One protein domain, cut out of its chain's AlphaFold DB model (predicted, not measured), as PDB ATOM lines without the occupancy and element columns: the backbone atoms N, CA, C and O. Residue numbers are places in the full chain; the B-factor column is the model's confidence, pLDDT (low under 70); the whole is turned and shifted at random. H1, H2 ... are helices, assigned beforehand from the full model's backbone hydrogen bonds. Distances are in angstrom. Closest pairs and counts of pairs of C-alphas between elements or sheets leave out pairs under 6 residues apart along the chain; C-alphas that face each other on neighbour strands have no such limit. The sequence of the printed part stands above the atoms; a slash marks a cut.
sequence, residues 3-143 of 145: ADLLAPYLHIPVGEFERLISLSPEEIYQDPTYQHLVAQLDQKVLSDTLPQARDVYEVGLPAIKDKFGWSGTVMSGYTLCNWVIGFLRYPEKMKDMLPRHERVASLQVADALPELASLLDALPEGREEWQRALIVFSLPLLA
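AT A GLANCE: This is residues 3 to 143 of the 145 residues of an uncharacterized protein of Chloroflexi bacterium (UniProt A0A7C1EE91). A compact, rounded ball of helices is built round H10, which runs through its middle. H9 folds back beside H10 as a helical hairpin, H1 and H7 pack on opposite sides of H10, H2, H3 and H4 gather round its later part, and H6 packs on H9 and on residues 77 to 81 of H7, while H8 packs on H3. The 141 printed residues include ten named helices, H1 to H10 in order, and no named strand; the class is all helix. The radius of gyration of the C-alphas is 14.1 A, and the spans are 35 by 32 by 29 A.

IN THESE COORDINATES: H1, residues 3 to 10, begins with C-alpha 3 at (-64.479, 104.761, 8.358). H2 is residues 14 to 22, H3 residues 25 to 30, H4 residues 32 to 39 and H5 residues 43 to 48. H6, residues 50 to 68, is 24.8 A long with a kink of 46 degrees near residue 60. H7, residues 77 to 89, is 18.3 A long, and H8 is residues 91 to 100. H9, residues 106 to 122, is 26.1 A long with a kink of 29 degrees near residue 113. H10, residues 127 to 142, is 21.6 A long and ends with C-alpha 142 at (-70.457, 103.314, 16.435).

HOW THE PARTS SIT: H10 is the hub, touching seven helices. H9 and H10 touch as a hairpin, at a shallow tilt of 6 degrees, opposite ways; their closest C-alphas, Ser 106 and Leu 142, are 5.2 A apart. H1 touches H10 at a steep tilt of 52 degrees, closest at Tyr 9 and Arg 132, 5.5 A between C-alphas. H7 touches H10 about perpendicular, at 80 degrees, with Val 84 and Phe 137 closest, their C-alphas 6.3 A apart. H2 and H10 touch only at their ends, where the C-alphas of Ile 21 and Leu 142 are closest at 5.9 A. H3 touches H10 with Pro 25 and Pro 140 closest, C-alphas 4.6 A apart, and H4 touches it at Val 38 and Val 136, 6.8 A. H5 and H10 only just touch, with 3 pairs of C-alphas within 8 A, the closest being Leu 46 and Trp 130 at 6.5 A. H6 touches H9 at a steep tilt of 45 degrees, closest C-alphas Gly 60 and Leu 119, 6.3 A. H8 touches H3 at a shallow tilt of 4 degrees, opposite ways, with the C-alphas of Glu 26 and Lys 95 closest at 6.7 A. Every O i to N i+4 pair is within hydrogen-bond range in H2, H4, H5 and H7, against 1 of 2 in H3, 12 of 15 in H6, 8 of 13 in H9 and 10 of 12 in H10; H1 has 1 of 4 beside 3 of 5 O i to N i+3 pairs, and H8 0 of 6 beside 4 of 7.

THE WHOLE: The farthest C-alphas, those of Pro 32 and Asp 66, are 36.7 A apart. The printed part has no cut and no long link. Confidence is under 70 at residue 91, residues 94 to 95 and residues 97 to 107.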
ATOM      1  N   ALA A   3     -65.814 105.305   8.141       89.75
ATOM      2  CA  ALA A   3     -64.479 104.761   8.358       89.75
ATOM      3  C   ALA A   3     -63.377 105.578   7.657       89.75
ATOM      4  O   ALA A   3     -62.349 105.839   8.270       89.75
ATOM      5  N   ASP A   4     -63.603 106.063   6.430       91.00
ATOM      6  CA  ASP A   4     -62.636 106.916   5.717       91.00
ATOM      7  C   ASP A   4     -62.402 108.257   6.429       91.00
ATOM      8  O   ASP A   4     -61.320 108.831   6.330       91.00
ATOM      9  N   LEU A   5     -63.420 108.762   7.135       91.25
ATOM     10  CA  LEU A   5     -63.343 110.020   7.877       91.25
ATOM     11  C   LEU A   5     -62.685 109.838   9.247       91.25
ATOM     12  O   LEU A   5     -61.968 110.724   9.699       91.25
ATOM     13  N   LEU A   6     -62.938 108.707   9.914       92.94
ATOM     14  CA  LEU A   6     -62.561 108.512  11.313       92.94
ATOM     15  C   LEU A   6     -61.291 107.684  11.528       92.94
ATOM     16  O   LEU A   6     -60.553 107.949  12.477       92.94
ATOM     17  N   ALA A   7     -60.997 106.720  10.652       93.81
ATOM     18  CA  ALA A   7     -59.783 105.908  10.745       93.81
ATOM     19  C   ALA A   7     -58.483 106.739  10.740       93.81
ATOM     20  O   ALA A   7     -57.583 106.397  11.513       93.81
ATOM     21  N   PRO A   8     -58.370 107.849   9.969       94.25
ATOM     22  CA  PRO A   8     -57.180 108.693   9.998       94.25
ATOM     23  C   PRO A   8     -56.873 109.268  11.379       94.25
ATOM     24  O   PRO A   8     -55.706 109.297  11.747       94.25
ATOM     25  N   TYR A   9     -57.883 109.646  12.174       93.44
ATOM     26  CA  TYR A   9     -57.642 110.131  13.539       93.44
ATOM     27  C   TYR A   9     -56.971 109.066  14.404       93.44
ATOM     28  O   TYR A   9     -56.153 109.399  15.244       93.44
ATOM     29  N   LEU A  10     -57.285 107.785  14.197       93.88
ATOM     30  CA  LEU A  10     -56.741 106.683  14.994       93.88
ATOM     31  C   LEU A  10     -55.402 106.147  14.474       93.88
ATOM     32  O   LEU A  10     -54.812 105.285  15.120       93.88
ATOM     33  N   HIS A  11     -54.929 106.628  13.321       94.12
ATOM     34  CA  HIS A  11     -53.746 106.106  12.628       94.12
ATOM     35  C   HIS A  11     -53.815 104.593  12.342       94.12
ATOM     36  O   HIS A  11     -52.796 103.901  12.364       94.12
ATOM     37  N   ILE A  12     -55.013 104.076  12.045       94.31
ATOM     38  CA  ILE A  12     -55.230 102.672  11.664       94.31
ATOM     39  C   ILE A  12     -55.735 102.561  10.219       94.31
ATOM     40  O   ILE A  12     -56.323 103.511   9.695       94.31
ATOM     41  N   PRO A  13     -55.550 101.408   9.550       96.25
ATOM     42  CA  PRO A  13     -56.153 101.167   8.243       96.25
ATOM     43  C   PRO A  13     -57.685 101.247   8.292       96.25
ATOM     44  O   PRO A  13     -58.301 100.777   9.247       96.25
ATOM     45  N   VAL A  14     -58.312 101.747   7.219       95.19
ATOM     46  CA  VAL A  14     -59.785 101.830   7.098       95.19
ATOM     47  C   VAL A  14     -60.453 100.476   7.362       95.19
ATOM     48  O   VAL A  14     -61.400 100.410   8.136       95.19
ATOM     49  N   GLY A  15     -59.910  99.384   6.813       95.69
ATOM     50  CA  GLY A  15     -60.452  98.039   7.040       95.69
ATOM     51  C   GLY A  15     -60.378  97.569   8.499       95.69
ATOM     52  O   GLY A  15     -61.233  96.805   8.935       95.69
ATOM     53  N   GLU A  16     -59.407  98.054   9.280       95.50
ATOM     54  CA  GLU A  16     -59.319  97.751  10.715       95.50
ATOM     55  C   GLU A  16     -60.374  98.535  11.505       95.50
ATOM     56  O   GLU A  16     -61.005  97.993  12.409       95.50
ATOM     57  N   PHE A  17     -60.637  99.786  11.115       95.00
ATOM     58  CA  PHE A  17     -61.747 100.563  11.667       95.00
ATOM     59  C   PHE A  17     -63.096  99.896  11.369       95.00
ATOM     60  O   PHE A  17     -63.917  99.736  12.268       95.00
ATOM     61  N   GLU A  18     -63.317  99.475  10.121       94.56
ATOM     62  CA  GLU A  18     -64.530  98.763   9.700       94.56
ATOM     63  C   GLU A  18     -64.719  97.449  10.461       94.56
ATOM     64  O   GLU A  18     -65.832  97.146  10.893       94.56
ATOM     65  N   ARG A  19     -63.630  96.698  10.677       95.44
ATOM     66  CA  ARG A  19     -63.634  95.497  11.513       95.44
ATOM     67  C   ARG A  19     -64.104  95.828  12.927       95.44
ATOM     68  O   ARG A  19     -65.020  95.170  13.409       95.44
ATOM     69  N   LEU A  20     -63.529  96.850  13.564       94.25
ATOM     70  CA  LEU A  20     -63.885  97.243  14.930       94.25
ATOM     71  C   LEU A  20     -65.368  97.611  15.057       94.25
ATOM     72  O   LEU A  20     -66.045  97.064  15.917       94.25
ATOM     73  N   ILE A  21     -65.907  98.460  14.178       92.00
ATOM     74  CA  ILE A  21     -67.324  98.872  14.250       92.00
ATOM     75  C   ILE A  21     -68.313  97.773  13.813       92.00
ATOM     76  O   ILE A  21     -69.527  97.952  13.918       92.00
ATOM     77  N   SER A  22     -67.818  96.649  13.283       92.69
ATOM     78  CA  SER A  22     -68.639  95.476  12.952       92.69
ATOM     79  C   SER A  22     -68.841  94.513  14.124       92.69
ATOM     80  O   SER A  22     -69.718  93.653  14.041       92.69
ATOM     81  N   LEU A  23     -68.043  94.657  15.185       92.06
ATOM     82  CA  LEU A  23     -68.160  93.893  16.425       92.06
ATOM     83  C   LEU A  23     -69.323  94.408  17.278       92.06
ATOM     84  O   LEU A  23     -69.790  95.533  17.085       92.06
ATOM     85  N   SER A  24     -69.747  93.620  18.268       88.81
ATOM     86  CA  SER A  24     -70.602  94.144  19.331       88.81
ATOM     87  C   SER A  24     -69.821  95.105  20.243       88.81
ATOM     88  O   SER A  24     -68.593  95.000  20.367       88.81
ATOM     89  N   PRO A  25     -70.501  96.025  20.946       85.69
ATOM     90  CA  PRO A  25     -69.846  96.881  21.930       85.69
ATOM     91  C   PRO A  25     -69.032  96.106  22.986       85.69
ATOM     92  O   PRO A  25     -67.934  96.524  23.354       85.69
ATOM     93  N   GLU A  26     -69.530  94.958  23.462       85.81
ATOM     94  CA  GLU A  26     -68.835  94.105  24.435       85.81
ATOM     95  C   GLU A  26     -67.572  93.460  23.860       85.81
ATOM     96  O   GLU A  26     -66.577  93.314  24.578       85.81
ATOM     97  N   GLU A  27     -67.613  93.073  22.585       90.56
ATOM     98  CA  GLU A  27     -66.477  92.509  21.861       90.56
ATOM     99  C   GLU A  27     -65.395  93.568  21.621       90.56
ATOM    100  O   GLU A  27     -64.218  93.274  21.819       90.56
ATOM    101  N   ILE A  28     -65.770  94.815  21.306       91.06
ATOM    102  CA  ILE A  28     -64.814  95.926  21.142       91.06
ATOM    103  C   ILE A  28     -63.979  96.127  22.408       91.06
ATOM    104  O   ILE A  28     -62.762  96.257  22.324       91.06
ATOM    105  N   TYR A  29     -64.586  96.101  23.599       87.25
ATOM    106  CA  TYR A  29     -63.827  96.277  24.846       87.25
ATOM    107  C   TYR A  29     -62.811  95.158  25.116       87.25
ATOM    108  O   TYR A  29     -61.848  95.357  25.863       87.25
ATOM    109  N   GLN A  30     -63.021  93.980  24.530       89.44
ATOM    110  CA  GLN A  30     -62.124  92.832  24.647       89.44
ATOM    111  C   GLN A  30     -61.114  92.758  23.495       89.44
ATOM    112  O   GLN A  30     -60.174  91.967  23.564       89.44
ATOM    113  N   ASP A  31     -61.281  93.583  22.460       93.12
ATOM    114  CA  ASP A  31     -60.448  93.562  21.270       93.12
ATOM    115  C   ASP A  31     -59.036  94.119  21.554       93.12
ATOM    116  O   ASP A  31     -58.898  95.237  22.072       93.12
ATOM    117  N   PRO A  32     -57.963  93.385  21.202       93.69
ATOM    118  CA  PRO A  32     -56.594  93.837  21.440       93.69
ATOM    119  C   PRO A  32     -56.230  95.137  20.716       93.69
ATOM    120  O   PRO A  32     -55.482  95.942  21.273       93.69
ATOM    121  N   THR A  33     -56.750  95.371  19.504       94.75
ATOM    122  CA  THR A  33     -56.499  96.617  18.765       94.75
ATOM    123  C   THR A  33     -57.132  97.787  19.507       94.75
ATOM    124  O   THR A  33     -56.471  98.798  19.733       94.75
ATOM    125  N   TYR A  34     -58.382  97.643  19.954       92.81
ATOM    126  CA  TYR A  34     -59.045  98.675  20.749       92.81
ATOM    127  C   TYR A  34     -58.296  98.969  22.058       92.81
ATOM    128  O   TYR A  34     -58.007 100.126  22.362       92.81
ATOM    129  N   GLN A  35     -57.912  97.935  22.810       91.50
ATOM    130  CA  GLN A  35     -57.148  98.105  24.052       91.50
ATOM    131  C   GLN A  35     -55.798  98.787  23.811       91.50
ATOM    132  O   GLN A  35     -55.375  99.625  24.610       91.50
ATOM    133  N   HIS A  36     -55.140  98.475  22.694       93.19
ATOM    134  CA  HIS A  36     -53.908  99.139  22.294       93.19
ATOM    135  C   HIS A  36     -54.130 100.625  21.990       93.19
ATOM    136  O   HIS A  36     -53.369 101.456  22.481       93.19
ATOM    137  N   LEU A  37     -55.191 100.970  21.253       93.88
ATOM    138  CA  LEU A  37     -55.552 102.361  20.970       93.88
ATOM    139  C   LEU A  37     -55.792 103.153  22.257       93.88
ATOM    140  O   LEU A  37     -55.272 104.255  22.390       93.88
ATOM    141  N   VAL A  38     -56.510 102.577  23.227       92.00
ATOM    142  CA  VAL A  38     -56.727 103.202  24.543       92.00
ATOM    143  C   VAL A  38     -55.405 103.406  25.286       92.00
ATOM    144  O   VAL A  38     -55.171 104.476  25.844       92.00
ATOM    145  N   ALA A  39     -54.525 102.403  25.282       91.19
ATOM    146  CA  ALA A  39     -53.238 102.460  25.975       91.19
ATOM    147  C   ALA A  39     -52.243 103.461  25.360       91.19
ATOM    148  O   ALA A  39     -51.316 103.894  26.042       91.19
ATOM    149  N   GLN A  40     -52.418 103.824  24.087       94.25
ATOM    150  CA  GLN A  40     -51.592 104.813  23.391       94.25
ATOM    151  C   GLN A  40     -52.007 106.266  23.650       94.25
ATOM    152  O   GLN A  40     -51.330 107.169  23.153       94.25
ATOM    153  N   LEU A  41     -53.110 106.500  24.366       94.25
ATOM    154  CA  LEU A  41     -53.580 107.853  24.633       94.25
ATOM    155  C   LEU A  41     -52.754 108.517  25.746       94.25
ATOM    156  O   LEU A  41     -52.559 107.956  26.829       94.25
ATOM    157  N   ASP A  42     -52.295 109.740  25.499       94.81
ATOM    158  CA  ASP A  42     -51.521 110.543  26.440       94.81
ATOM    159  C   ASP A  42     -52.452 111.227  27.450       94.81
ATOM    160  O   ASP A  42     -52.938 112.352  27.285       94.81
ATOM    161  N   GLN A  43     -52.682 110.529  28.563       92.12
ATOM    162  CA  GLN A  43     -53.514 111.027  29.656       92.12
ATOM    163  C   GLN A  43     -52.994 112.332  30.269       92.12
ATOM    164  O   GLN A  43     -53.787 113.086  30.846       92.12
ATOM    165  N   LYS A  44     -51.684 112.597  30.185       93.50
ATOM    166  CA  LYS A  44     -51.095 113.822  30.720       93.50
ATOM    167  C   LYS A  44     -51.475 114.997  29.830       93.50
ATOM    168  O   LYS A  44     -52.019 115.965  30.350       93.50
ATOM    169  N   VAL A  45     -51.283 114.885  28.515       95.94
ATOM    170  CA  VAL A  45     -51.702 115.916  27.548       95.94
ATOM    171  C   VAL A  45     -53.190 116.218  27.695       95.94
ATOM    172  O   VAL A  45     -53.571 117.381  27.817       95.94
ATOM    173  N   LEU A  46     -54.033 115.185  27.765       95.44
ATOM    174  CA  LEU A  46     -55.480 115.352  27.915       95.44
ATOM    175  C   LEU A  46     -55.863 116.012  29.244       95.44
ATOM    176  O   LEU A  46     -56.756 116.853  29.278       95.44
ATOM    177  N   SER A  47     -55.185 115.665  30.341       93.88
ATOM    178  CA  SER A  47     -55.441 116.283  31.649       93.88
ATOM    179  C   SER A  47     -54.982 117.742  31.696       93.88
ATOM    180  O   SER A  47     -55.707 118.581  32.232       93.88
ATOM    181  N   ASP A  48     -53.818 118.050  31.121       95.88
ATOM    182  CA  ASP A  48     -53.229 119.392  31.111       95.88
ATOM    183  C   ASP A  48     -54.028 120.364  30.226       95.88
ATOM    184  O   ASP A  48     -54.151 121.543  30.555       95.88
ATOM    185  N   THR A  49     -54.614 119.861  29.134       96.81
ATOM    186  CA  THR A  49     -55.380 120.656  28.153       96.81
ATOM    187  C   THR A  49     -56.903 120.583  28.342       96.81
ATOM    188  O   THR A  49     -57.678 121.132  27.555       96.81
ATOM    189  N   LEU A  50     -57.363 119.912  29.404       96.00
ATOM    190  CA  LEU A  50     -58.783 119.729  29.712       96.00
ATOM    191  C   LEU A  50     -59.577 121.041  29.815       96.00
ATOM    192  O   LEU A  50     -60.687 121.085  29.275       96.00
ATOM    193  N   PRO A  51     -59.087 122.104  30.486       96.12
ATOM    194  CA  PRO A  51     -59.817 123.369  30.541       96.12
ATOM    195  C   PRO A  51     -60.079 123.955  29.147       96.12
ATOM    196  O   PRO A  51     -61.211 124.312  28.842       96.12
ATOM    197  N   GLN A  52     -59.071 123.956  28.274       96.88
ATOM    198  CA  GLN A  52     -59.166 124.520  26.927       96.88
ATOM    199  C   GLN A  52     -60.117 123.704  26.047       96.88
ATOM    200  O   GLN A  52     -60.918 124.273  25.308       96.88
ATOM    201  N   ALA A  53     -60.078 122.372  26.152       96.88
ATOM    202  CA  ALA A  53     -60.989 121.504  25.407       96.88
ATOM    203  C   ALA A  53     -62.448 121.741  25.807       96.88
ATOM    204  O   ALA A  53     -63.332 121.777  24.952       96.88
ATOM    205  N   ARG A  54     -62.709 121.953  27.104       95.94
ATOM    206  CA  ARG A  54     -64.051 122.312  27.579       95.94
ATOM    207  C   ARG A  54     -64.514 123.629  26.978       95.94
ATOM    208  O   ARG A  54     -65.625 123.660  26.466       95.94
ATOM    209  N   ASP A  55     -63.680 124.666  26.997       96.25
ATOM    210  CA  ASP A  55     -64.043 125.980  26.455       96.25
ATOM    211  C   ASP A  55     -64.387 125.898  24.961       96.25
ATOM    212  O   ASP A  55     -65.414 126.423  24.528       96.25
ATOM    213  N   VAL A  56     -63.584 125.163  24.183       96.88
ATOM    214  CA  VAL A  56     -63.850 124.900  22.760       96.88
ATOM    215  C   VAL A  56     -65.218 124.244  22.561       96.88
ATOM    216  O   VAL A  56     -66.015 124.698  21.735       96.88
ATOM    217  N   TYR A  57     -65.529 123.202  23.332       95.88
ATOM    218  CA  TYR A  57     -66.816 122.526  23.215       95.88
ATOM    219  C   TYR A  57     -67.990 123.348  23.744       95.88
ATOM    220  O   TYR A  57     -69.058 123.288  23.149       95.88
ATOM    221  N   GLU A  58     -67.838 124.121  24.819       94.50
ATOM    222  CA  GLU A  58     -68.917 124.993  25.310       94.50
ATOM    223  C   GLU A  58     -69.318 126.030  24.248       94.50
ATOM    224  O   GLU A  58     -70.501 126.331  24.092       94.50
ATOM    225  N   VAL A  59     -68.355 126.515  23.458       94.81
ATOM    226  CA  VAL A  59     -68.621 127.428  22.338       94.81
ATOM    227  C   VAL A  59     -69.232 126.700  21.135       94.81
ATOM    228  O   VAL A  59     -70.178 127.207  20.531       94.81
ATOM    229  N   GLY A  60     -68.705 125.531  20.758       93.06
ATOM    230  CA  GLY A  60     -69.079 124.850  19.512       93.06
ATOM    231  C   GLY A  60     -70.297 123.924  19.594       93.06
ATOM    232  O   GLY A  60     -71.029 123.769  18.613       93.06
ATOM    233  N   LEU A  61     -70.554 123.311  20.755       92.19
ATOM    234  CA  LEU A  61     -71.627 122.326  20.922       92.19
ATOM    235  C   LEU A  61     -73.037 122.857  20.645       92.19
ATOM    236  O   LEU A  61     -73.812 122.078  20.095       92.19
ATOM    237  N   PRO A  62     -73.421 124.106  20.983       92.56
ATOM    238  CA  PRO A  62     -74.766 124.598  20.692       92.56
ATOM    239  C   PRO A  62     -75.154 124.441  19.214       92.56
ATOM    240  O   PRO A  62     -76.213 123.891  18.919       92.56
ATOM    241  N   ALA A  63     -74.259 124.805  18.289       91.62
ATOM    242  CA  ALA A  63     -74.512 124.693  16.853       91.62
ATOM    243  C   ALA A  63     -74.672 123.232  16.393       91.62
ATOM    244  O   ALA A  63     -75.571 122.920  15.612       91.62
ATOM    245  N   ILE A  64     -73.838 122.323  16.911       90.94
ATOM    246  CA  ILE A  64     -73.957 120.882  16.637       90.94
ATOM    247  C   ILE A  64     -75.279 120.348  17.197       90.94
ATOM    248  O   ILE A  64     -76.008 119.636  16.510       90.94
ATOM    249  N   LYS A  65     -75.633 120.718  18.431       88.12
ATOM    250  CA  LYS A  65     -76.869 120.255  19.066       88.12
ATOM    251  C   LYS A  65     -78.100 120.690  18.286       88.12
ATOM    252  O   LYS A  65     -78.998 119.875  18.103       88.12
ATOM    253  N   ASP A  66     -78.124 121.919  17.790       89.38
ATOM    254  CA  ASP A  66     -79.233 122.406  16.973       89.38
ATOM    255  C   ASP A  66     -79.311 121.670  15.630       89.38
ATOM    256  O   ASP A  66     -80.394 121.259  15.215       89.38
ATOM    257  N   LYS A  67     -78.162 121.409  14.993       89.44
ATOM    258  CA  LYS A  67     -78.089 120.664  13.728       89.44
ATOM    259  C   LYS A  67     -78.619 119.232  13.841       89.44
ATOM    260  O   LYS A  67     -79.345 118.783  12.959       89.44
ATOM    261  N   PHE A  68     -78.265 118.521  14.912       85.12
ATOM    262  CA  PHE A  68     -78.638 117.113  15.107       85.12
ATOM    263  C   PHE A  68     -79.900 116.919  15.967       85.12
ATOM    264  O   PHE A  68     -80.281 115.786  16.261       85.12
ATOM    265  N   GLY A  69     -80.575 118.003  16.370       84.06
ATOM    266  CA  GLY A  69     -81.776 117.934  17.212       84.06
ATOM    267  C   GLY A  69     -81.498 117.451  18.642       84.06
ATOM    268  O   GLY A  69     -82.372 116.890  19.301       84.06
ATOM    269  N   TRP A  70     -80.279 117.655  19.139       83.75
ATOM    270  CA  TRP A  70     -79.821 117.246  20.469       83.75
ATOM    271  C   TRP A  70     -80.009 118.325  21.538       83.75
ATOM    272  O   TRP A  70     -79.446 118.212  22.633       83.75
ATOM    273  N   SER A  71     -80.790 119.372  21.274       76.25
ATOM    274  CA  SER A  71     -80.997 120.493  22.203       76.25
ATOM    275  C   SER A  71     -81.582 120.051  23.560       76.25
ATOM    276  O   SER A  71     -81.349 120.711  24.567       76.25
ATOM    277  N   GLY A  72     -82.252 118.892  23.627       70.44
ATOM    278  CA  GLY A  72     -82.740 118.275  24.873       70.44
ATOM    279  C   GLY A  72     -81.707 117.455  25.665       70.44
ATOM    280  O   GLY A  72     -82.033 116.929  26.728       70.44
ATOM    281  N   THR A  73     -80.475 117.305  25.169       73.38
ATOM    282  CA  THR A  73     -79.419 116.547  25.860       73.38
ATOM    283  C   THR A  73     -78.707 117.411  26.903       73.38
ATOM    284  O   THR A  73     -78.423 118.589  26.675       73.38
ATOM    285  N   VAL A  74     -78.334 116.804  28.035       75.19
ATOM    286  CA  VAL A  74     -77.505 117.437  29.088       75.19
ATOM    287  C   VAL A  74     -76.022 117.553  28.705       75.19
ATOM    288  O   VAL A  74     -75.189 117.933  29.524       75.19
ATOM    289  N   MET A  75     -75.675 117.201  27.465       82.31
ATOM    290  CA  MET A  75     -74.311 117.266  26.966       82.31
ATOM    291  C   MET A  75     -73.876 118.732  26.837       82.31
ATOM    292  O   MET A  75     -74.466 119.500  26.069       82.31
ATOM    293  N   SER A  76     -72.859 119.089  27.619       87.56
ATOM    294  CA  SER A  76     -72.098 120.342  27.579       87.56
ATOM    295  C   SER A  76     -70.615 120.013  27.373       87.56
ATOM    296  O   SER A  76     -70.231 118.842  27.474       87.56
ATOM    297  N   GLY A  77     -69.771 121.017  27.128       89.31
ATOM    298  CA  GLY A  77     -68.324 120.822  26.995       89.31
ATOM    299  C   GLY A  77     -67.708 120.247  28.268       89.31
ATOM    300  O   GLY A  77     -66.931 119.295  28.214       89.31
ATOM    301  N   TYR A  78     -68.146 120.728  29.435       90.06
ATOM    302  CA  TYR A  78     -67.784 120.136  30.723       90.06
ATOM    303  C   TYR A  78     -68.123 118.640  30.800       90.06
ATOM    304  O   TYR A  78     -67.275 117.827  31.173       90.06
ATOM    305  N   THR A  79     -69.358 118.273  30.455       88.00
ATOM    306  CA  THR A  79     -69.846 116.892  30.546       88.00
ATOM    307  C   THR A  79     -69.121 115.972  29.565       88.00
ATOM    308  O   THR A  79     -68.611 114.934  29.983       88.00
ATOM    309  N   LEU A  80     -69.008 116.375  28.295       90.12
ATOM    310  CA  LEU A  80     -68.354 115.594  27.246       90.12
ATOM    311  C   LEU A  80     -66.882 115.326  27.577       90.12
ATOM    312  O   LEU A  80     -66.454 114.172  27.597       90.12
ATOM    313  N   CYS A  81     -66.116 116.364  27.920       92.44
ATOM    314  CA  CYS A  81     -64.702 116.195  28.246       92.44
ATOM    315  C   CYS A  81     -64.491 115.317  29.484       92.44
ATOM    316  O   CYS A  81     -63.538 114.545  29.543       92.44
ATOM    317  N   ASN A  82     -65.381 115.398  30.477       89.69
ATOM    318  CA  ASN A  82     -65.302 114.529  31.650       89.69
ATOM    319  C   ASN A  82     -65.652 113.076  31.348       89.69
ATOM    320  O   ASN A  82     -65.094 112.194  31.993       89.69
ATOM    321  N   TRP A  83     -66.542 112.810  30.391       88.19
ATOM    322  CA  TRP A  83     -66.776 111.446  29.926       88.19
ATOM    323  C   TRP A  83     -65.546 110.879  29.233       88.19
ATOM    324  O   TRP A  83     -65.124 109.787  29.600       88.19
ATOM    325  N   VAL A  84     -64.914 111.642  28.335       90.38
ATOM    326  CA  VAL A  84     -63.674 111.220  27.661       90.38
ATOM    327  C   VAL A  84     -62.554 110.969  28.678       90.38
ATOM    328  O   VAL A  84     -61.965 109.895  28.690       90.38
ATOM    329  N   ILE A  85     -62.291 111.896  29.603       89.81
ATOM    330  CA  ILE A  85     -61.254 111.702  30.635       89.81
ATOM    331  C   ILE A  85     -61.607 110.561  31.595       89.81
ATOM    332  O   ILE A  85     -60.743 109.770  31.975       89.81
ATOM    333  N   GLY A  86     -62.868 110.485  32.023       85.62
ATOM    334  CA  GLY A  86     -63.350 109.446  32.927       85.62
ATOM    335  C   GLY A  86     -63.206 108.055  32.320       85.62
ATOM    336  O   GLY A  86     -62.764 107.140  33.011       85.62
ATOM    337  N   PHE A  87     -63.496 107.927  31.022       82.44
ATOM    338  CA  PHE A  87     -63.259 106.720  30.240       82.44
ATOM    339  C   PHE A  87     -61.800 106.273  30.315       82.44
ATOM    340  O   PHE A  87     -61.533 105.129  30.670       82.44
ATOM    341  N   LEU A  88     -60.853 107.170  30.040       79.44
ATOM    342  CA  LEU A  88     -59.433 106.812  29.997       79.44
ATOM    343  C   LEU A  88     -58.869 106.400  31.353       79.44
ATOM    344  O   LEU A  88     -57.923 105.618  31.423       79.44
ATOM    345  N   ARG A  89     -59.453 106.917  32.434       81.06
ATOM    346  CA  ARG A  89     -59.061 106.558  33.799       81.06
ATOM    347  C   ARG A  89     -59.627 105.216  34.249       81.06
ATOM    348  O   ARG A  89     -58.995 104.562  35.071       81.06
ATOM    349  N   TYR A  90     -60.796 104.832  33.738       81.69
ATOM    350  CA  TYR A  90     -61.523 103.637  34.165       81.69
ATOM    351  C   TYR A  90     -62.072 102.853  32.960       81.69
ATOM    352  O   TYR A  90     -63.293 102.677  32.839       81.69
ATOM    353  N   PRO A  91     -61.208 102.390  32.039       69.75
ATOM    354  CA  PRO A  91     -61.644 101.734  30.807       69.75
ATOM    355  C   PRO A  91     -62.464 100.462  31.077       69.75
ATOM    356  O   PRO A  91     -63.369 100.130  30.318       69.75
ATOM    357  N   GLU A  92     -62.237  99.782  32.201       71.12
ATOM    358  CA  GLU A  92     -62.985  98.597  32.627       71.12
ATOM    359  C   GLU A  92     -64.445  98.884  33.017       71.12
ATOM    360  O   GLU A  92     -65.275  97.969  33.040       71.12
ATOM    361  N   LYS A  93     -64.770 100.147  33.322       74.56
ATOM    362  CA  LYS A  93     -66.130 100.610  33.649       74.56
ATOM    363  C   LYS A  93     -66.946 100.968  32.414       74.56
ATOM    364  O   LYS A  93     -68.128 101.280  32.528       74.56
ATOM    365  N   MET A  94     -66.348 100.907  31.228       67.62
ATOM    366  CA  MET A  94     -66.998 101.357  30.001       67.62
ATOM    367  C   MET A  94     -68.204 100.530  29.584       67.62
ATOM    368  O   MET A  94     -69.194 101.085  29.108       67.62
ATOM    369  N   LYS A  95     -68.176  99.222  29.836       68.25
ATOM    370  CA  LYS A  95     -69.341  98.357  29.613       68.25
ATOM    371  C   LYS A  95     -70.582  98.838  30.381       68.25
ATOM    372  O   LYS A  95     -71.693  98.719  29.882       68.25
ATOM    373  N   ASP A  96     -70.394  99.467  31.544       71.56
ATOM    374  CA  ASP A  96     -71.488  99.961  32.387       71.56
ATOM    375  C   ASP A  96     -72.078 101.289  31.856       71.56
ATOM    376  O   ASP A  96     -73.139 101.735  32.301       71.56
ATOM    377  N   MET A  97     -71.400 101.937  30.900       66.31
ATOM    378  CA  MET A  97     -71.827 103.191  30.273       66.31
ATOM    379  C   MET A  97     -72.639 102.979  28.991       66.31
ATOM    380  O   MET A  97     -73.382 103.885  28.608       66.31
ATOM    381  N   LEU A  98     -72.554 101.805  28.356       67.56
ATOM    382  CA  LEU A  98     -73.303 101.492  27.132       67.56
ATOM    383  C   LEU A  98     -74.825 101.629  27.295       67.56
ATOM    384  O   LEU A  98     -75.425 102.331  26.479       67.56
ATOM    385  N   PRO A  99     -75.461 101.111  28.371       67.69
ATOM    386  CA  PRO A  99     -76.915 101.215  28.517       67.69
ATOM    387  C   PRO A  99     -77.408 102.665  28.622       67.69
ATOM    388  O   PRO A  99     -78.557 102.981  28.328       67.69
ATOM    389  N   ARG A 100     -76.529 103.593  29.028       64.56
ATOM    390  CA  ARG A 100     -76.851 105.028  29.099       64.56
ATOM    391  C   ARG A 100     -76.907 105.689  27.720       64.56
ATOM    392  O   ARG A 100     -77.501 106.758  27.601       64.56
ATOM    393  N   HIS A 101     -76.324 105.053  26.706       62.31
ATOM    394  CA  HIS A 101     -76.247 105.540  25.332       62.31
ATOM    395  C   HIS A 101     -77.175 104.785  24.367       62.31
ATOM    396  O   HIS A 101     -77.294 105.208  23.224       62.31
ATOM    397  N   GLU A 102     -77.926 103.772  24.827       58.78
ATOM    398  CA  GLU A 102     -78.935 103.031  24.032       58.78
ATOM    399  C   GLU A 102     -79.977 103.931  23.343       58.78
ATOM    400  O   GLU A 102     -80.626 103.530  22.381       58.78
ATOM    401  N   ARG A 103     -80.157 105.163  23.833       55.66
ATOM    402  CA  ARG A 103     -81.105 106.139  23.275       55.66
ATOM    403  C   ARG A 103     -80.541 106.977  22.130       55.66
ATOM    404  O   ARG A 103     -81.310 107.711  21.513       55.66
ATOM    405  N   VAL A 104     -79.238 106.916  21.866       60.59
ATOM    406  CA  VAL A 104     -78.609 107.646  20.762       60.59
ATOM    407  C   VAL A 104     -78.399 106.662  19.622       60.59
ATOM    408  O   VAL A 104     -77.652 105.698  19.757       60.59
ATOM    409  N   ALA A 105     -79.084 106.877  18.498       64.31
ATOM    410  CA  ALA A 105     -78.911 106.019  17.332       64.31
ATOM    411  C   ALA A 105     -77.454 106.106  16.847       64.31
ATOM    412  O   ALA A 105     -76.948 107.208  16.631       64.31
ATOM    413  N   SER A 106     -76.800 104.962  16.629       66.50
ATOM    414  CA  SER A 106     -75.411 104.873  16.142       66.50
ATOM    415  C   SER A 106     -75.167 105.706  14.877       66.50
ATOM    416  O   SER A 106     -74.107 106.308  14.722       66.50
ATOM    417  N   LEU A 107     -76.186 105.839  14.021       65.94
ATOM    418  CA  LEU A 107     -76.175 106.712  12.843       65.94
ATOM    419  C   LEU A 107     -76.012 108.201  13.193       65.94
ATOM    420  O   LEU A 107     -75.226 108.893  12.559       65.94
ATOM    421  N   GLN A 108     -76.698 108.695  14.226       76.69
ATOM    422  CA  GLN A 108     -76.573 110.094  14.647       76.69
ATOM    423  C   GLN A 108     -75.203 110.378  15.268       76.69
ATOM    424  O   GLN A 108     -74.660 111.465  15.085       76.69
ATOM    425  N   VAL A 109     -74.635 109.403  15.988       78.44
ATOM    426  CA  VAL A 109     -73.265 109.508  16.510       78.44
ATOM    427  C   VAL A 109     -72.276 109.561  15.353       78.44
ATOM    428  O   VAL A 109     -71.444 110.460  15.317       78.44
ATOM    429  N   ALA A 110     -72.399 108.646  14.387       83.31
ATOM    430  CA  ALA A 110     -71.533 108.591  13.215       83.31
ATOM    431  C   ALA A 110     -71.520 109.914  12.435       83.31
ATOM    432  O   ALA A 110     -70.447 110.394  12.085       83.31
ATOM    433  N   ASP A 111     -72.681 110.532  12.216       86.88
ATOM    434  CA  ASP A 111     -72.763 111.779  11.450       86.88
ATOM    435  C   ASP A 111     -72.188 112.989  12.207       86.88
ATOM    436  O   ASP A 111     -71.558 113.856  11.603       86.88
ATOM    437  N   ALA A 112     -72.366 113.053  13.530       89.75
ATOM    438  CA  ALA A 112     -71.902 114.186  14.332       89.75
ATOM    439  C   ALA A 112     -70.430 114.094  14.749       89.75
ATOM    440  O   ALA A 112     -69.805 115.116  15.034       89.75
ATOM    441  N   LEU A 113     -69.864 112.888  14.824       91.75
ATOM    442  CA  LEU A 113     -68.532 112.667  15.381       91.75
ATOM    443  C   LEU A 113     -67.398 113.375  14.610       91.75
ATOM    444  O   LEU A 113     -66.541 113.961  15.274       91.75
ATOM    445  N   PRO A 114     -67.393 113.429  13.260       93.25
ATOM    446  CA  PRO A 114     -66.434 114.251  12.520       93.25
ATOM    447  C   PRO A 114     -66.534 115.743  12.867       93.25
ATOM    448  O   PRO A 114     -65.517 116.416  13.007       93.25
ATOM    449  N   GLU A 115     -67.749 116.266  13.055       93.62
ATOM    450  CA  GLU A 115     -67.957 117.676  13.408       93.62
ATOM    451  C   GLU A 115     -67.509 117.967  14.839       93.62
ATOM    452  O   GLU A 115     -66.822 118.960  15.075       93.62
ATOM    453  N   LEU A 116     -67.810 117.068  15.780       94.12
ATOM    454  CA  LEU A 116     -67.311 117.149  17.152       94.12
ATOM    455  C   LEU A 116     -65.778 117.136  17.187       94.12
ATOM    456  O   LEU A 116     -65.181 117.973  17.860       94.12
ATOM    457  N   ALA A 117     -65.139 116.247  16.421       95.69
ATOM    458  CA  ALA A 117     -63.686 116.207  16.306       95.69
ATOM    459  C   ALA A 117     -63.124 117.498  15.686       95.69
ATOM    460  O   ALA A 117     -62.095 117.994  16.140       95.69
ATOM    461  N   SER A 118     -63.806 118.081  14.695       95.44
ATOM    462  CA  SER A 118     -63.366 119.326  14.049       95.44
ATOM    463  C   SER A 118     -63.437 120.556  14.960       95.44
ATOM    464  O   SER A 118     -62.635 121.470  14.804       95.44
ATOM    465  N   LEU A 119     -64.323 120.583  15.969       96.44
ATOM    466  CA  LEU A 119     -64.335 121.681  16.948       96.44
ATOM    467  C   LEU A 119     -62.978 121.821  17.646       96.44
ATOM    468  O   LEU A 119     -62.507 122.933  17.884       96.44
ATOM    469  N   LEU A 120     -62.323 120.690  17.918       97.00
ATOM    470  CA  LEU A 120     -61.014 120.641  18.562       97.00
ATOM    471  C   LEU A 120     -59.889 121.219  17.698       97.00
ATOM    472  O   LEU A 120     -58.809 121.453  18.232       97.00
ATOM    473  N   ASP A 121     -60.116 121.525  16.414       96.25
ATOM    474  CA  ASP A 121     -59.132 122.231  15.583       96.25
ATOM    475  C   ASP A 121     -58.781 123.620  16.134       96.25
ATOM    476  O   ASP A 121     -57.704 124.142  15.847       96.25
ATOM    477  N   ALA A 122     -59.657 124.193  16.967       95.50
ATOM    478  CA  ALA A 122     -59.419 125.437  17.687       95.50
ATOM    479  C   ALA A 122     -58.486 125.290  18.907       95.50
ATOM    480  O   ALA A 122     -58.126 126.300  19.517       95.50
ATOM    481  N   LEU A 123     -58.097 124.067  19.292       95.31
ATOM    482  CA  LEU A 123     -57.176 123.864  20.406       95.31
ATOM    483  C   LEU A 123     -55.749 124.291  20.040       95.31
ATOM    484  O   LEU A 123     -55.198 123.796  19.054       95.31
ATOM    485  N   PRO A 124     -55.102 125.136  20.863       89.25
ATOM    486  CA  PRO A 124     -53.713 125.525  20.635       89.25
ATOM    487  C   PRO A 124     -52.737 124.366  20.884       89.25
ATOM    488  O   PRO A 124     -51.717 124.261  20.210       89.25
ATOM    489  N   GLU A 125     -53.059 123.485  21.834       93.81
ATOM    490  CA  GLU A 125     -52.256 122.327  22.225       93.81
ATOM    491  C   GLU A 125     -53.171 121.125  22.489       93.81
ATOM    492  O   GLU A 125     -54.327 121.283  22.881       93.81
ATOM    493  N   GLY A 126     -52.668 119.909  22.264       95.06
ATOM    494  CA  GLY A 126     -53.411 118.674  22.540       95.06
ATOM    495  C   GLY A 126     -54.527 118.335  21.546       95.06
ATOM    496  O   GLY A 126     -55.215 117.342  21.758       95.06
ATOM    497  N   ARG A 127     -54.695 119.103  20.456       96.88
ATOM    498  CA  ARG A 127     -55.710 118.873  19.408       96.88
ATOM    499  C   ARG A 127     -55.795 117.410  18.968       96.88
ATOM    500  O   ARG A 127     -56.851 116.798  19.079       96.88
ATOM    501  N   GLU A 128     -54.689 116.880  18.450       96.31
ATOM    502  CA  GLU A 128     -54.635 115.531  17.877       96.31
ATOM    503  C   GLU A 128     -54.994 114.477  18.924       96.31
ATOM    504  O   GLU A 128     -55.779 113.569  18.664       96.31
ATOM    505  N   GLU A 129     -54.490 114.656  20.142       97.06
ATOM    506  CA  GLU A 129     -54.736 113.740  21.244       97.06
ATOM    507  C   GLU A 129     -56.204 113.755  21.691       97.06
ATOM    508  O   GLU A 129     -56.801 112.705  21.913       97.06
ATOM    509  N   TRP A 130     -56.829 114.934  21.743       97.50
ATOM    510  CA  TRP A 130     -58.256 115.064  22.033       97.50
ATOM    511  C   TRP A 130     -59.137 114.462  20.942       97.50
ATOM    512  O   TRP A 130     -60.133 113.808  21.255       97.50
ATOM    513  N   GLN A 131     -58.777 114.659  19.673       97.12
ATOM    514  CA  GLN A 131     -59.496 114.066  18.548       97.12
ATOM    515  C   GLN A 131     -59.402 112.540  18.617       97.12
ATOM    516  O   GLN A 131     -60.428 111.863  18.604       97.12
ATOM    517  N   ARG A 132     -58.195 111.996  18.814       96.56
ATOM    518  CA  ARG A 132     -57.958 110.564  19.049       96.56
ATOM    519  C   ARG A 132     -58.808 110.030  20.193       96.56
ATOM    520  O   ARG A 132     -59.567 109.084  19.997       96.56
ATOM    521  N   ALA A 133     -58.730 110.661  21.362       95.62
ATOM    522  CA  ALA A 133     -59.456 110.234  22.551       95.62
ATOM    523  C   ALA A 133     -60.976 110.229  22.339       95.62
ATOM    524  O   ALA A 133     -61.643 109.282  22.754       95.62
ATOM    525  N   LEU A 134     -61.521 111.242  21.655       95.06
ATOM    526  CA  LEU A 134     -62.940 111.312  21.313       95.06
ATOM    527  C   LEU A 134     -63.366 110.156  20.395       95.06
ATOM    528  O   LEU A 134     -64.402 109.533  20.639       95.06
ATOM    529  N   ILE A 135     -62.589 109.868  19.345       94.69
ATOM    530  CA  ILE A 135     -62.921 108.792  18.404       94.69
ATOM    531  C   ILE A 135     -62.808 107.427  19.091       94.69
ATOM    532  O   ILE A 135     -63.736 106.627  18.983       94.69
ATOM    533  N   VAL A 136     -61.735 107.175  19.850       93.69
ATOM    534  CA  VAL A 136     -61.564 105.924  20.610       93.69
ATOM    535  C   VAL A 136     -62.712 105.728  21.599       93.69
ATOM    536  O   VAL A 136     -63.321 104.663  21.614       93.69
ATOM    537  N   PHE A 137     -63.064 106.762  22.370       91.06
ATOM    538  CA  PHE A 137     -64.202 106.738  23.296       91.06
ATOM    539  C   PHE A 137     -65.519 106.357  22.605       91.06
ATOM    540  O   PHE A 137     -66.362 105.681  23.192       91.06
ATOM    541  N   SER A 138     -65.688 106.786  21.354       90.12
ATOM    542  CA  SER A 138     -66.936 106.637  20.608       90.12
ATOM    543  C   SER A 138     -67.028 105.333  19.811       90.12
ATOM    544  O   SER A 138     -68.120 104.992  19.367       90.12
ATOM    545  N   LEU A 139     -65.939 104.572  19.637       91.00
ATOM    546  CA  LEU A 139     -65.937 103.323  18.855       91.00
ATOM    547  C   LEU A 139     -67.034 102.325  19.283       91.00
ATOM    548  O   LEU A 139     -67.778 101.880  18.409       91.00
ATOM    549  N   PRO A 140     -67.229 102.020  20.582       88.00
ATOM    550  CA  PRO A 140     -68.320 101.147  21.027       88.00
ATOM    551  C   PRO A 140     -69.725 101.690  20.726       88.00
ATOM    552  O   PRO A 140     -70.668 100.915  20.645       88.00
ATOM    553  N   LEU A 141     -69.876 103.010  20.559       84.38
ATOM    554  CA  LEU A 141     -71.147 103.658  20.205       84.38
ATOM    555  C   LEU A 141     -71.428 103.615  18.696       84.38
ATOM    556  O   LEU A 141     -72.579 103.718  18.273       84.38
ATOM    557  N   LEU A 142     -70.374 103.495  17.886       87.12
ATOM    558  CA  LEU A 142     -70.457 103.314  16.435       87.12
ATOM    559  C   LEU A 142     -70.695 101.855  16.043       87.12
ATOM    560  O   LEU A 142     -71.071 101.584  14.900       87.12
ATOM    561  N   ALA A 143     -70.443 100.935  16.971       83.50
ATOM    562  CA  ALA A 143     -70.636  99.513  16.779       83.50
ATOM    563  C   ALA A 143     -72.090  99.208  16.404       83.50
ATOM    564  O   ALA A 143     -73.028  99.848  16.892       83.50
TER     565      ALA A 143